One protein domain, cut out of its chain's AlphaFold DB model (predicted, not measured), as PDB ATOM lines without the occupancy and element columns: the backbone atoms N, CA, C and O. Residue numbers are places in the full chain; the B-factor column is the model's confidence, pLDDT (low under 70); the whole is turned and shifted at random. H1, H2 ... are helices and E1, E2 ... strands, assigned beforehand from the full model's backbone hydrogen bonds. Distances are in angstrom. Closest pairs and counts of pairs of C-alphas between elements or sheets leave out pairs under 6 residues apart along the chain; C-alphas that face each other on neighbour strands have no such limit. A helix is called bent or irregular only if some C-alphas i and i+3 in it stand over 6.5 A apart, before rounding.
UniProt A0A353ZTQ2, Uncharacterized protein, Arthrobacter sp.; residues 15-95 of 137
ATOM      1  N   LEU A  15      27.223  22.022  38.381       94.19
ATOM      2  CA  LEU A  15      26.425  20.852  38.014       94.19
ATOM      3  C   LEU A  15      24.895  21.097  38.031       94.19
ATOM      4  O   LEU A  15      24.233  20.612  37.113       94.19
ATOM      5  N   PRO A  16      24.306  21.863  38.980       94.81
ATOM      6  CA  PRO A  16      22.878  22.186  38.942       94.81
ATOM      7  C   PRO A  16      22.463  22.924  37.666       94.81
ATOM      8  O   PRO A  16      21.437  22.591  37.083       94.81
ATOM      9  N   ASP A  17      23.269  23.883  37.201       94.19
ATOM     10  CA  ASP A  17      22.957  24.665  35.997       94.19
ATOM     11  C   ASP A  17      22.936  23.777  34.747       94.19
ATOM     12  O   ASP A  17      22.078  23.927  33.878       94.19
ATOM     13  N   HIS A  18      23.862  22.815  34.665       94.50
ATOM     14  CA  HIS A  18      23.855  21.820  33.598       94.50
ATOM     15  C   HIS A  18      22.590  20.962  33.635       94.50
ATOM     16  O   HIS A  18      21.908  20.860  32.614       94.50
ATOM     17  N   LEU A  19      22.284  20.377  34.795       95.50
ATOM     18  CA  LEU A  19      21.178  19.438  34.946       95.50
ATOM     19  C   LEU A  19      19.827  20.113  34.670       95.50
ATOM     20  O   LEU A  19      19.020  19.581  33.910       95.50
ATOM     21  N   VAL A  20      19.606  21.318  35.209       96.56
ATOM     22  CA  VAL A  20      18.402  22.115  34.920       96.56
ATOM     23  C   VAL A  20      18.315  22.442  33.426       96.56
ATOM     24  O   VAL A  20      17.250  22.286  32.831       96.56
ATOM     25  N   GLY A  21      19.431  22.791  32.780       95.31
ATOM     26  CA  GLY A  21      19.473  23.032  31.336       95.31
ATOM     27  C   GLY A  21      19.102  21.804  30.491       95.31
ATOM     28  O   GLY A  21      18.350  21.934  29.520       95.31
ATOM     29  N   SER A  22      19.592  20.613  30.853       95.00
ATOM     30  CA  SER A  22      19.224  19.345  30.202       95.00
ATOM     31  C   SER A  22      17.728  19.050  30.361       95.00
ATOM     32  O   SER A  22      17.035  18.783  29.374       95.00
ATOM     33  N   ILE A  23      17.212  19.169  31.587       96.88
ATOM     34  CA  ILE A  23      15.801  18.945  31.930       96.88
ATOM     35  C   ILE A  23      14.888  19.919  31.175       96.88
ATOM     36  O   ILE A  23      13.908  19.496  30.565       96.88
ATOM     37  N   ALA A  24      15.233  21.208  31.140       96.56
ATOM     38  CA  ALA A  24      14.482  22.226  30.409       96.56
ATOM     39  C   ALA A  24      14.462  21.966  28.895       96.56
ATOM     40  O   ALA A  24      13.454  22.212  28.231       96.56
ATOM     41  N   GLY A  25      15.556  21.434  28.337       95.94
ATOM     42  CA  GLY A  25      15.622  21.019  26.936       95.94
ATOM     43  C   GLY A  25      14.626  19.909  26.596       95.94
ATOM     44  O   GLY A  25      13.923  20.010  25.590       95.94
ATOM     45  N   ILE A  26      14.530  18.888  27.451       96.38
ATOM     46  CA  ILE A  26      13.564  17.787  27.302       96.38
ATOM     47  C   ILE A  26      12.135  18.278  27.557       96.38
ATOM     48  O   ILE A  26      11.240  17.974  26.774       96.38
ATOM     49  N   GLY A  27      11.923  19.097  28.589       96.94
ATOM     50  CA  GLY A  27      10.630  19.728  28.859       96.94
ATOM     51  C   GLY A  27      10.103  20.480  27.643       96.94
ATOM     52  O   GLY A  27       8.973  20.255  27.213       96.94
ATOM     53  N   LYS A  28      10.959  21.283  27.004       97.19
ATOM     54  CA  LYS A  28      10.612  21.991  25.771       97.19
ATOM     55  C   LYS A  28      10.185  21.039  24.649       97.19
ATOM     56  O   LYS A  28       9.223  21.349  23.951       97.19
ATOM     57  N   ALA A  29      10.890  19.923  24.459       97.00
ATOM     58  CA  ALA A  29      10.549  18.919  23.447       97.00
ATOM     59  C   ALA A  29       9.182  18.262  23.718       97.00
ATOM     60  O   ALA A  29       8.451  17.932  22.790       97.00
ATOM     61  N   LEU A  30       8.798  18.155  24.991       96.69
ATOM     62  CA  LEU A  30       7.485  17.679  25.441       96.69
ATOM     63  C   LEU A  30       6.419  18.788  25.492       96.69
ATOM     64  O   LEU A  30       5.300  18.549  25.938       96.69
ATOM     65  N   GLY A  31       6.754  20.010  25.069       96.75
ATOM     66  CA  GLY A  31       5.832  21.145  25.059       96.75
ATOM     67  C   GLY A  31       5.581  21.790  26.425       96.75
ATOM     68  O   GLY A  31       4.660  22.598  26.540       96.75
ATOM     69  N   VAL A  32       6.386  21.488  27.448       97.62
ATOM     70  CA  VAL A  32       6.280  22.099  28.783       97.62
ATOM     71  C   VAL A  32       7.433  23.054  29.073       97.62
ATOM     72  O   VAL A  32       8.579  22.844  28.672       97.62
ATOM     73  N   ALA A  33       7.129  24.139  29.782       94.06
ATOM     74  CA  ALA A  33       8.131  25.094  30.231       94.06
ATOM     75  C   ALA A  33       8.670  24.695  31.610       94.06
ATOM     76  O   ALA A  33       7.909  24.341  32.507       94.06
ATOM     77  N   VAL A  34       9.984  24.812  31.774       94.38
ATOM     78  CA  VAL A  34      10.662  24.708  33.067       94.38
ATOM     79  C   VAL A  34      10.981  26.116  33.548       94.38
ATOM     80  O   VAL A  34      11.498  26.933  32.784       94.38
ATOM     81  N   VAL A  35      10.641  26.410  34.803       90.44
ATOM     82  CA  VAL A  35      10.905  27.713  35.418       90.44
ATOM     83  C   VAL A  35      12.271  27.677  36.092       90.44
ATOM     84  O   VAL A  35      12.518  26.868  36.981       90.44
ATOM     85  N   GLU A  36      13.150  28.582  35.671       87.12
ATOM     86  CA  GLU A  36      14.458  28.769  36.291       87.12
ATOM     87  C   GLU A  36      14.321  29.426  37.667       87.12
ATOM     88  O   GLU A  36      13.619  30.426  37.829       87.12
ATOM     89  N   GLN A  37      15.044  28.890  38.648       90.62
ATOM     90  CA  GLN A  37      15.077  29.408  40.015       90.62
ATOM     91  C   GLN A  37      16.529  29.579  40.493       90.62
ATOM     92  O   GLN A  37      16.955  28.876  41.403       90.62
ATOM     93  N   PRO A  38      17.339  30.461  39.880       87.94
ATOM     94  CA  PRO A  38      18.785  30.522  40.125       87.94
ATOM     95  C   PRO A  38      19.159  30.767  41.596       87.94
ATOM     96  O   PRO A  38      20.207  30.300  42.037       87.94
ATOM     97  N   ASP A  39      18.284  31.439  42.348       91.75
ATOM     98  CA  ASP A  39      18.496  31.795  43.755       91.75
ATOM     99  C   ASP A  39      18.041  30.709  44.749       91.75
ATOM    100  O   ASP A  39      18.308  30.816  45.948       91.75
ATOM    101  N   ALA A  40      17.347  29.664  44.286       93.38
ATOM    102  CA  ALA A  40      16.905  28.568  45.143       93.38
ATOM    103  C   ALA A  40      18.058  27.606  45.484       93.38
ATOM    104  O   ALA A  40      19.077  27.524  44.790       93.38
ATOM    105  N   ALA A  41      17.889  26.835  46.561       93.31
ATOM    106  CA  ALA A  41      18.840  25.786  46.917       93.31
ATOM    107  C   ALA A  41      18.960  24.754  45.771       93.31
ATOM    108  O   ALA A  41      17.945  24.442  45.145       93.31
ATOM    109  N   PRO A  42      20.156  24.199  45.485       90.88
ATOM    110  CA  PRO A  42      20.371  23.299  44.347       90.88
ATOM    111  C   PRO A  42      19.383  22.130  44.261       90.88
ATOM    112  O   PRO A  42      18.914  21.796  43.177       90.88
ATOM    113  N   GLU A  43      19.040  21.527  45.395       91.31
ATOM    114  CA  GLU A  43      18.066  20.441  45.489       91.31
ATOM    115  C   GLU A  43      16.650  20.873  45.087       91.31
ATOM    116  O   GLU A  43      15.984  20.144  44.359       91.31
ATOM    117  N   VAL A  44      16.223  22.073  45.494       94.69
ATOM    118  CA  VAL A  44      14.920  22.652  45.125       94.69
ATOM    119  C   VAL A  44      14.908  22.976  43.638       94.69
ATOM    120  O   VAL A  44      13.991  22.577  42.929       94.69
ATOM    121  N   ARG A  45      15.978  23.606  43.137       94.69
ATOM    122  CA  ARG A  45      16.136  23.938  41.713       94.69
ATOM    123  C   ARG A  45      15.948  22.722  40.814       94.69
ATOM    124  O   ARG A  45      15.221  22.795  39.832       94.69
ATOM    125  N   VAL A  46      16.615  21.617  41.141       94.44
ATOM    126  CA  VAL A  46      16.554  20.390  40.338       94.44
ATOM    127  C   VAL A  46      15.193  19.708  40.471       94.44
ATOM    128  O   VAL A  46      14.650  19.275  39.458       94.44
ATOM    129  N   ALA A  47      14.637  19.617  41.685       94.56
ATOM    130  CA  ALA A  47      13.341  18.979  41.911       94.56
ATOM    131  C   ALA A  47      12.211  19.702  41.164       94.56
ATOM    132  O   ALA A  47      11.473  19.073  40.405       94.56
ATOM    133  N   ASP A  48      12.142  21.026  41.300       96.12
ATOM    134  CA  ASP A  48      11.108  21.841  40.664       96.12
ATOM    135  C   ASP A  48      11.270  21.864  39.140       96.12
ATOM    136  O   ASP A  48      10.282  21.841  38.407       96.12
ATOM    137  N   ALA A  49      12.512  21.862  38.639       96.50
ATOM    138  CA  ALA A  49      12.766  21.772  37.207       96.50
ATOM    139  C   ALA A  49      12.347  20.415  36.623       96.50
ATOM    140  O   ALA A  49      11.841  20.360  35.502       96.50
ATOM    141  N   ALA A  50      12.568  19.326  37.362       96.31
ATOM    142  CA  ALA A  50      12.293  17.960  36.925       96.31
ATOM    143  C   ALA A  50      10.799  17.638  36.845       96.31
ATOM    144  O   ALA A  50      10.395  16.844  35.994       96.31
ATOM    145  N   GLN A  51       9.989  18.228  37.725       96.56
ATOM    146  CA  GLN A  51       8.598  17.827  37.889       96.56
ATOM    147  C   GLN A  51       7.750  17.998  36.610       96.56
ATOM    148  O   GLN A  51       7.200  16.992  36.155       96.56
ATOM    149  N   PRO A  52       7.672  19.179  35.959       97.06
ATOM    150  CA  PRO A  52       6.823  19.337  34.776       97.06
ATOM    151  C   PRO A  52       7.225  18.423  33.603       97.06
ATOM    152  O   PRO A  52       6.343  17.798  33.011       97.06
ATOM    153  N   PRO A  53       8.522  18.275  33.253       96.50
ATOM    154  CA  PRO A  53       8.940  17.332  32.218       96.50
ATOM    155  C   PRO A  53       8.620  15.878  32.553       96.50
ATOM    156  O   PRO A  53       8.233  15.145  31.650       96.50
ATOM    157  N   LEU A  54       8.751  15.446  33.814       96.62
ATOM    158  CA  LEU A  54       8.411  14.077  34.219       96.62
ATOM    159  C   LEU A  54       6.909  13.798  34.092       96.62
ATOM    160  O   LEU A  54       6.532  12.754  33.563       96.62
ATOM    161  N   GLU A  55       6.063  14.737  34.516       97.56
ATOM    162  CA  GLU A  55       4.607  14.647  34.349       97.56
ATOM    163  C   GLU A  55       4.219  14.613  32.861       97.56
ATOM    164  O   GLU A  55       3.420  13.774  32.438       97.56
ATOM    165  N   ALA A  56       4.840  15.466  32.039       96.88
ATOM    166  CA  ALA A  56       4.624  15.484  30.594       96.88
ATOM    167  C   ALA A  56       5.072  14.177  29.926       96.88
ATOM    168  O   ALA A  56       4.363  13.639  29.078       96.88
ATOM    169  N   PHE A  57       6.217  13.630  30.338       94.75
ATOM    170  CA  PHE A  57       6.709  12.349  29.835       94.75
ATOM    171  C   PHE A  57       5.772  11.203  30.211       94.75
ATOM    172  O   PHE A  57       5.477  10.339  29.386       94.75
ATOM    173  N   GLN A  58       5.280  11.202  31.452       95.81
ATOM    174  CA  GLN A  58       4.331  10.203  31.929       95.81
ATOM    175  C   GLN A  58       3.030  10.232  31.117       95.81
ATOM    176  O   GLN A  58       2.504   9.171  30.786       95.81
ATOM    177  N   ALA A  59       2.534  11.423  30.774       96.94
ATOM    178  CA  ALA A  59       1.348  11.588  29.937       96.94
ATOM    179  C   ALA A  59       1.593  11.204  28.467       96.94
ATOM    180  O   ALA A  59       0.710  10.630  27.834       96.94
ATOM    181  N   HIS A  60       2.780  11.502  27.931       96.69
ATOM    182  CA  HIS A  60       3.174  11.144  26.566       96.69
ATOM    183  C   HIS A  60       3.306   9.622  26.378       96.69
ATOM    184  O   HIS A  60       2.884   9.079  25.360       96.69
ATOM    185  N   GLY A  61       3.885   8.924  27.359       96.19
ATOM    186  CA  GLY A  61       4.206   7.499  27.260       96.19
ATOM    187  C   GLY A  61       5.513   7.219  26.505       96.19
ATOM    188  O   GLY A  61       6.272   8.128  26.165       96.19
ATOM    189  N   LEU A  62       5.808   5.933  26.282       96.88
ATOM    190  CA  LEU A  62       7.081   5.461  25.705       96.88
ATOM    191  C   LEU A  62       7.005   5.080  24.221       96.88
ATOM    192  O   LEU A  62       8.037   4.766  23.621       96.88
ATOM    193  N   ASP A  63       5.813   5.096  23.638       97.44
ATOM    194  CA  ASP A  63       5.616   4.804  22.223       97.44
ATOM    195  C   ASP A  63       5.934   6.031  21.355       97.44
ATOM    196  O   ASP A  63       5.906   7.174  21.810       97.44
ATOM    197  N   GLY A  64       6.230   5.791  20.076       97.38
ATOM    198  CA  GLY A  64       6.461   6.858  19.101       97.38
ATOM    199  C   GLY A  64       7.794   7.597  19.267       97.38
ATOM    200  O   GLY A  64       8.788   7.046  19.756       97.38
ATOM    201  N   THR A  65       7.823   8.839  18.784       98.31
ATOM    202  CA  THR A  65       9.012   9.701  18.761       98.31
ATOM    203  C   THR A  65       8.742  11.055  19.406       98.31
ATOM    204  O   THR A  65       7.597  11.470  19.548       98.31
ATOM    205  N   ILE A  66       9.820  11.724  19.806       98.06
ATOM    206  CA  ILE A  66       9.830  13.081  20.350       98.06
ATOM    207  C   ILE A  66      10.795  13.919  19.505       98.06
ATOM    208  O   ILE A  66      11.963  13.540  19.335       98.06
ATOM    209  N   ASP A  67      10.329  15.078  19.033       97.69
ATOM    210  CA  ASP A  67      11.167  16.065  18.349       97.69
ATOM    211  C   ASP A  67      12.031  16.825  19.361       97.69
ATOM    212  O   ASP A  67      11.573  17.717  20.079       97.69
ATOM    213  N   MET A  68      13.324  16.517  19.399       95.50
ATOM    214  CA  MET A  68      14.282  17.228  20.248       95.50
ATOM    215  C   MET A  68      14.778  18.545  19.620       95.50
ATOM    216  O   MET A  68      15.678  19.205  20.153       95.50
ATOM    217  N   GLY A  69      14.260  18.923  18.449       95.56
ATOM    218  CA  GLY A  69      14.640  20.086  17.646       95.56
ATOM    219  C   GLY A  69      15.950  19.920  16.868       95.56
ATOM    220  O   GLY A  69      16.230  20.703  15.961       95.56
ATOM    221  N   PHE A  70      16.772  18.926  17.214       91.94
ATOM    222  CA  PHE A  70      17.957  18.522  16.446       91.94
ATOM    223  C   PHE A  70      17.795  17.153  15.774       91.94
ATOM    224  O   PHE A  70      18.562  16.836  14.866       91.94
ATOM    225  N   ALA A  71      16.847  16.344  16.248       95.75
ATOM    226  CA  ALA A  71      16.499  15.033  15.722       95.75
ATOM    227  C   ALA A  71      15.158  14.573  16.313       95.75
ATOM    228  O   ALA A  71      14.855  14.875  17.468       95.75
ATOM    229  N   GLU A  72      14.435  13.768  15.543       98.06
ATOM    230  CA  GLU A  72      13.362  12.905  16.040       98.06
ATOM    231  C   GLU A  72      13.985  11.673  16.698       98.06
ATOM    232  O   GLU A  72      14.745  10.941  16.054       98.06
ATOM    233  N   LEU A  73      13.688  11.436  17.975       98.12
ATOM    234  CA  LEU A  73      14.206  10.290  18.727       98.12
ATOM    235  C   LEU A  73      13.059   9.417  19.241       98.12
ATOM    236  O   LEU A  73      12.029   9.961  19.627       98.12
ATOM    237  N   PRO A  74      13.225   8.082  19.332       98.44
ATOM    238  CA  PRO A  74      12.250   7.237  20.016       98.44
ATOM    239  C   PRO A  74      12.009   7.729  21.447       98.44
ATOM    240  O   PRO A  74      12.974   8.042  22.153       98.44
ATOM    241  N   ALA A  75      10.759   7.748  21.911       98.12
ATOM    242  CA  ALA A  75      10.438   8.230  23.259       98.12
ATOM    243  C   ALA A  75      11.186   7.436  24.350       98.12
ATOM    244  O   ALA A  75      11.720   8.015  25.294       98.12
ATOM    245  N   THR A  76      11.379   6.127  24.163       97.81
ATOM    246  CA  THR A  76      12.254   5.299  25.020       97.81
ATOM    247  C   THR A  76      13.694   5.811  25.112       97.81
ATOM    248  O   THR A  76      14.314   5.733  26.171       97.81
ATOM    249  N   THR A  77      14.243   6.356  24.026       97.62
ATOM    250  CA  THR A  77      15.597   6.923  24.015       97.62
ATOM    251  C   THR A  77      15.652   8.201  24.841       97.62
ATOM    252  O   THR A  77      16.562   8.351  25.651       97.62
ATOM    253  N   VAL A  78      14.669   9.095  24.700       97.31
ATOM    254  CA  VAL A  78      14.618  10.340  25.486       97.31
ATOM    255  C   VAL A  78      14.390  10.049  26.973       97.31
ATOM    256  O   VAL A  78      15.060  10.644  27.815       97.31
ATOM    257  N   ALA A  79      13.543   9.069  27.307       95.88
ATOM    258  CA  ALA A  79      13.366   8.599  28.682       95.88
ATOM    259  C   ALA A  79      14.682   8.072  29.281       95.88
ATOM    260  O   ALA A  79      15.033   8.400  30.415       95.88
ATOM    261  N   ASN A  80      15.442   7.293  28.505       96.12
ATOM    262  CA  ASN A  80      16.747   6.792  28.930       96.12
ATOM    263  C   ASN A  80      17.771   7.918  29.121       96.12
ATOM    264  O   ASN A  80      18.552   7.854  30.067       96.12
ATOM    265  N   ILE A  81      17.755   8.952  28.274       95.06
ATOM    266  CA  ILE A  81      18.594  10.145  28.458       95.06
ATOM    267  C   ILE A  81      18.243  10.819  29.785       95.06
ATOM    268  O   ILE A  81      19.127  10.991  30.617       95.06
ATOM    269  N   LEU A  82      16.964  11.119  30.030       94.56
ATOM    270  CA  LEU A  82      16.530  11.766  31.273       94.56
ATOM    271  C   LEU A  82      16.915  10.945  32.518       94.56
ATOM    272  O   LEU A  82      17.384  11.496  33.512       94.56
ATOM    273  N   ASN A  83      16.779   9.619  32.453       95.44
ATOM    274  CA  ASN A  83      17.192   8.720  33.529       95.44
ATOM    275  C   ASN A  83      18.715   8.756  33.773       95.44
ATOM    276  O   ASN A  83      19.163   8.774  34.920       95.44
ATOM    277  N   LEU A  84      19.522   8.799  32.707       95.31
ATOM    278  CA  LEU A  84      20.978   8.914  32.814       95.31
ATOM    279  C   LEU A  84      21.413  10.268  33.384       95.31
ATOM    280  O   LEU A  84      22.306  10.280  34.229       95.31
ATOM    281  N   GLU A  85      20.768  11.369  32.992       95.06
ATOM    282  CA  GLU A  85      21.020  12.704  33.559       95.06
ATOM    283  C   GLU A  85      20.828  12.686  35.084       95.06
ATOM    284  O   GLU A  85      21.708  13.118  35.828       95.06
ATOM    285  N   PHE A  86      19.733  12.101  35.587       94.12
ATOM    286  CA  PHE A  86      19.524  11.982  37.033       94.12
ATOM    287  C   PHE A  86      20.529  11.044  37.702       94.12
ATOM    288  O   PHE A  86      21.121  11.402  38.722       94.12
ATOM    289  N   LEU A  87      20.732   9.842  37.158       94.56
ATOM    290  CA  LEU A  87      21.556   8.817  37.798       94.56
ATOM    291  C   LEU A  87      23.037   9.213  37.853       94.56
ATOM    292  O   LEU A  87      23.661   9.130  38.915       94.56
ATOM    293  N   VAL A  88      23.604   9.634  36.720       93.12
ATOM    294  CA  VAL A  88      25.028   9.979  36.614       93.12
ATOM    295  C   VAL A  88      25.325  11.217  37.448       93.12
ATOM    296  O   VAL A  88      26.277  11.211  38.229       93.12
ATOM    297  N   HIS A  89      24.480  12.245  37.385       94.38
ATOM    298  CA  HIS A  89      24.762  13.489  38.097       94.38
ATOM    299  C   HIS A  89      24.436  13.417  39.591       94.38
ATOM    300  O   HIS A  89      25.129  14.042  40.398       94.38
ATOM    301  N   ALA A  90      23.491  12.574  40.015       92.88
ATOM    302  CA  ALA A  90      23.361  12.223  41.429       92.88
ATOM    303  C   ALA A  90      24.629  11.522  41.952       92.88
ATOM    304  O   ALA A  90      25.091  11.817  43.060       92.88
ATOM    305  N   TRP A  91      25.231  10.631  41.155       94.38
ATOM    306  CA  TRP A  91      26.507  10.002  41.498       94.38
ATOM    307  C   TRP A  91      27.669  11.005  41.524       94.38
ATOM    308  O   TRP A  91      28.492  10.942  42.445       94.38
ATOM    309  N   ASP A  92      27.713  11.959  40.592       92.94
ATOM    310  CA  ASP A  92      28.698  13.045  40.584       92.94
ATOM    311  C   ASP A  92      28.616  13.869  41.873       92.94
ATOM    312  O   ASP A  92      29.630  14.052  42.556       92.94
ATOM    313  N   PHE A  93      27.411  14.293  42.276       91.88
ATOM    314  CA  PHE A  93      27.193  14.994  43.543       91.88
ATOM    315  C   PHE A  93      27.619  14.150  44.739       91.88
ATOM    316  O   PHE A  93      28.360  14.631  45.603       91.88
ATOM    317  N   ALA A  94      27.168  12.897  44.813       91.62
ATOM    318  CA  ALA A  94      27.471  12.017  45.935       91.62
ATOM    319  C   ALA A  94      28.980  11.779  46.062       91.62
ATOM    320  O   ALA A  94      29.532  11.842  47.158       91.62
ATOM    321  N   THR A  95      29.675  11.557  44.952       91.50
ATOM    322  CA  THR A  95      31.121  11.321  44.942       91.50
ATOM    323  C   THR A  95      31.889  12.589  45.282       91.50
ATOM    324  O   THR A  95      32.722  12.570  46.189       91.50
TER     325      THR A  95
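What this domain is: This is residues 15 to 95 of the 137 residues of an uncharacterized protein of Arthrobacter sp. (UniProt A0A353ZTQ2). A small hairpin of two short strands, E1 and E2, caps one end of three helices laid lengthwise, in which H1 packs on both the bent helix H2 and on H3. H1 and H2a run the same way and H3 runs back opposite to them, while residues 30 to 41 pass back lengthwise from the end of H1 to the start of H2. The printed part has 81 residues, with three named helices and two named strands in the order H1, H2, E1, E2, H3; the sheet E1 - E2 is antiparallel, and the class is mostly helix. The whole is compact, with a radius of gyration of the C-alphas of 12.5 A and spans of 35 by 26 by 22 A.

Where its parts are: E1 is residues 65 to 67 and E2 residues 72 to 74. H3, residues 75 to 95, is the longest helix at 30.1 A, from C-alpha 75 at (10.438, 8.230, 23.259) to C-alpha 95 at (31.121, 11.321, 44.942). H1, residues 15 to 29, is 21.6 A long and begins with C-alpha 15 at (26.425, 20.852, 38.014). H2, residues 42 to 60, was assigned as one helix by its hydrogen bonds but is bent, with C-alphas 49 and 52 6.9 A apart. Its arms are H2a, residues 42 to 49, 10.5 A, and H2b, residues 52 to 60, 12.2 A; their lines stand at a steep tilt of 36 degrees, only just steep.

How they stand to each other: E1 and E2 form a hairpin of antiparallel strands at 148 degrees, with N 66 and O 73 at 2.8 A and N 73 and O 66 at 3.0 A, both within hydrogen-bond range. The closest C-alphas of E1 and H3, those of Thr 65 and Ala 75, are 4.9 A apart. The closest C-alphas of E1 and H1, those of Ala 29 and Asp 67, are 5.9 A apart. H3 and H1 touch, closest at the C-alphas of Leu 19 and Glu 85, 6.9 A, with a shallow tilt of 11 degrees, opposite ways. H1 and H2a touch, closest at the C-alphas of Val 20 and Val 46, 6.0 A, with a shallow tilt of 1 degree, the same way. H1 touches H2b with residues 23 to 27 alone, closest at the C-alphas of Gly 27 and Pro 53, 4.5 A. H2b and H3 are close but not clearly touching, while H2a and H3 are apart. Every O i to N i+4 pair is within hydrogen-bond range in H1, H2a, H2b and H3.

The domain as a whole: The two C-alphas farthest apart, those of Asp 39 and Gly 64, are 37.1 A from each other. The printed part has no cut. The link from H1 to H2 is long, with 12 residues; the links from H2 to E1, E1 to E2 and E2 to H3 are tight. The mean pLDDT of the printed part is 95.2, and no printed residue is under 70.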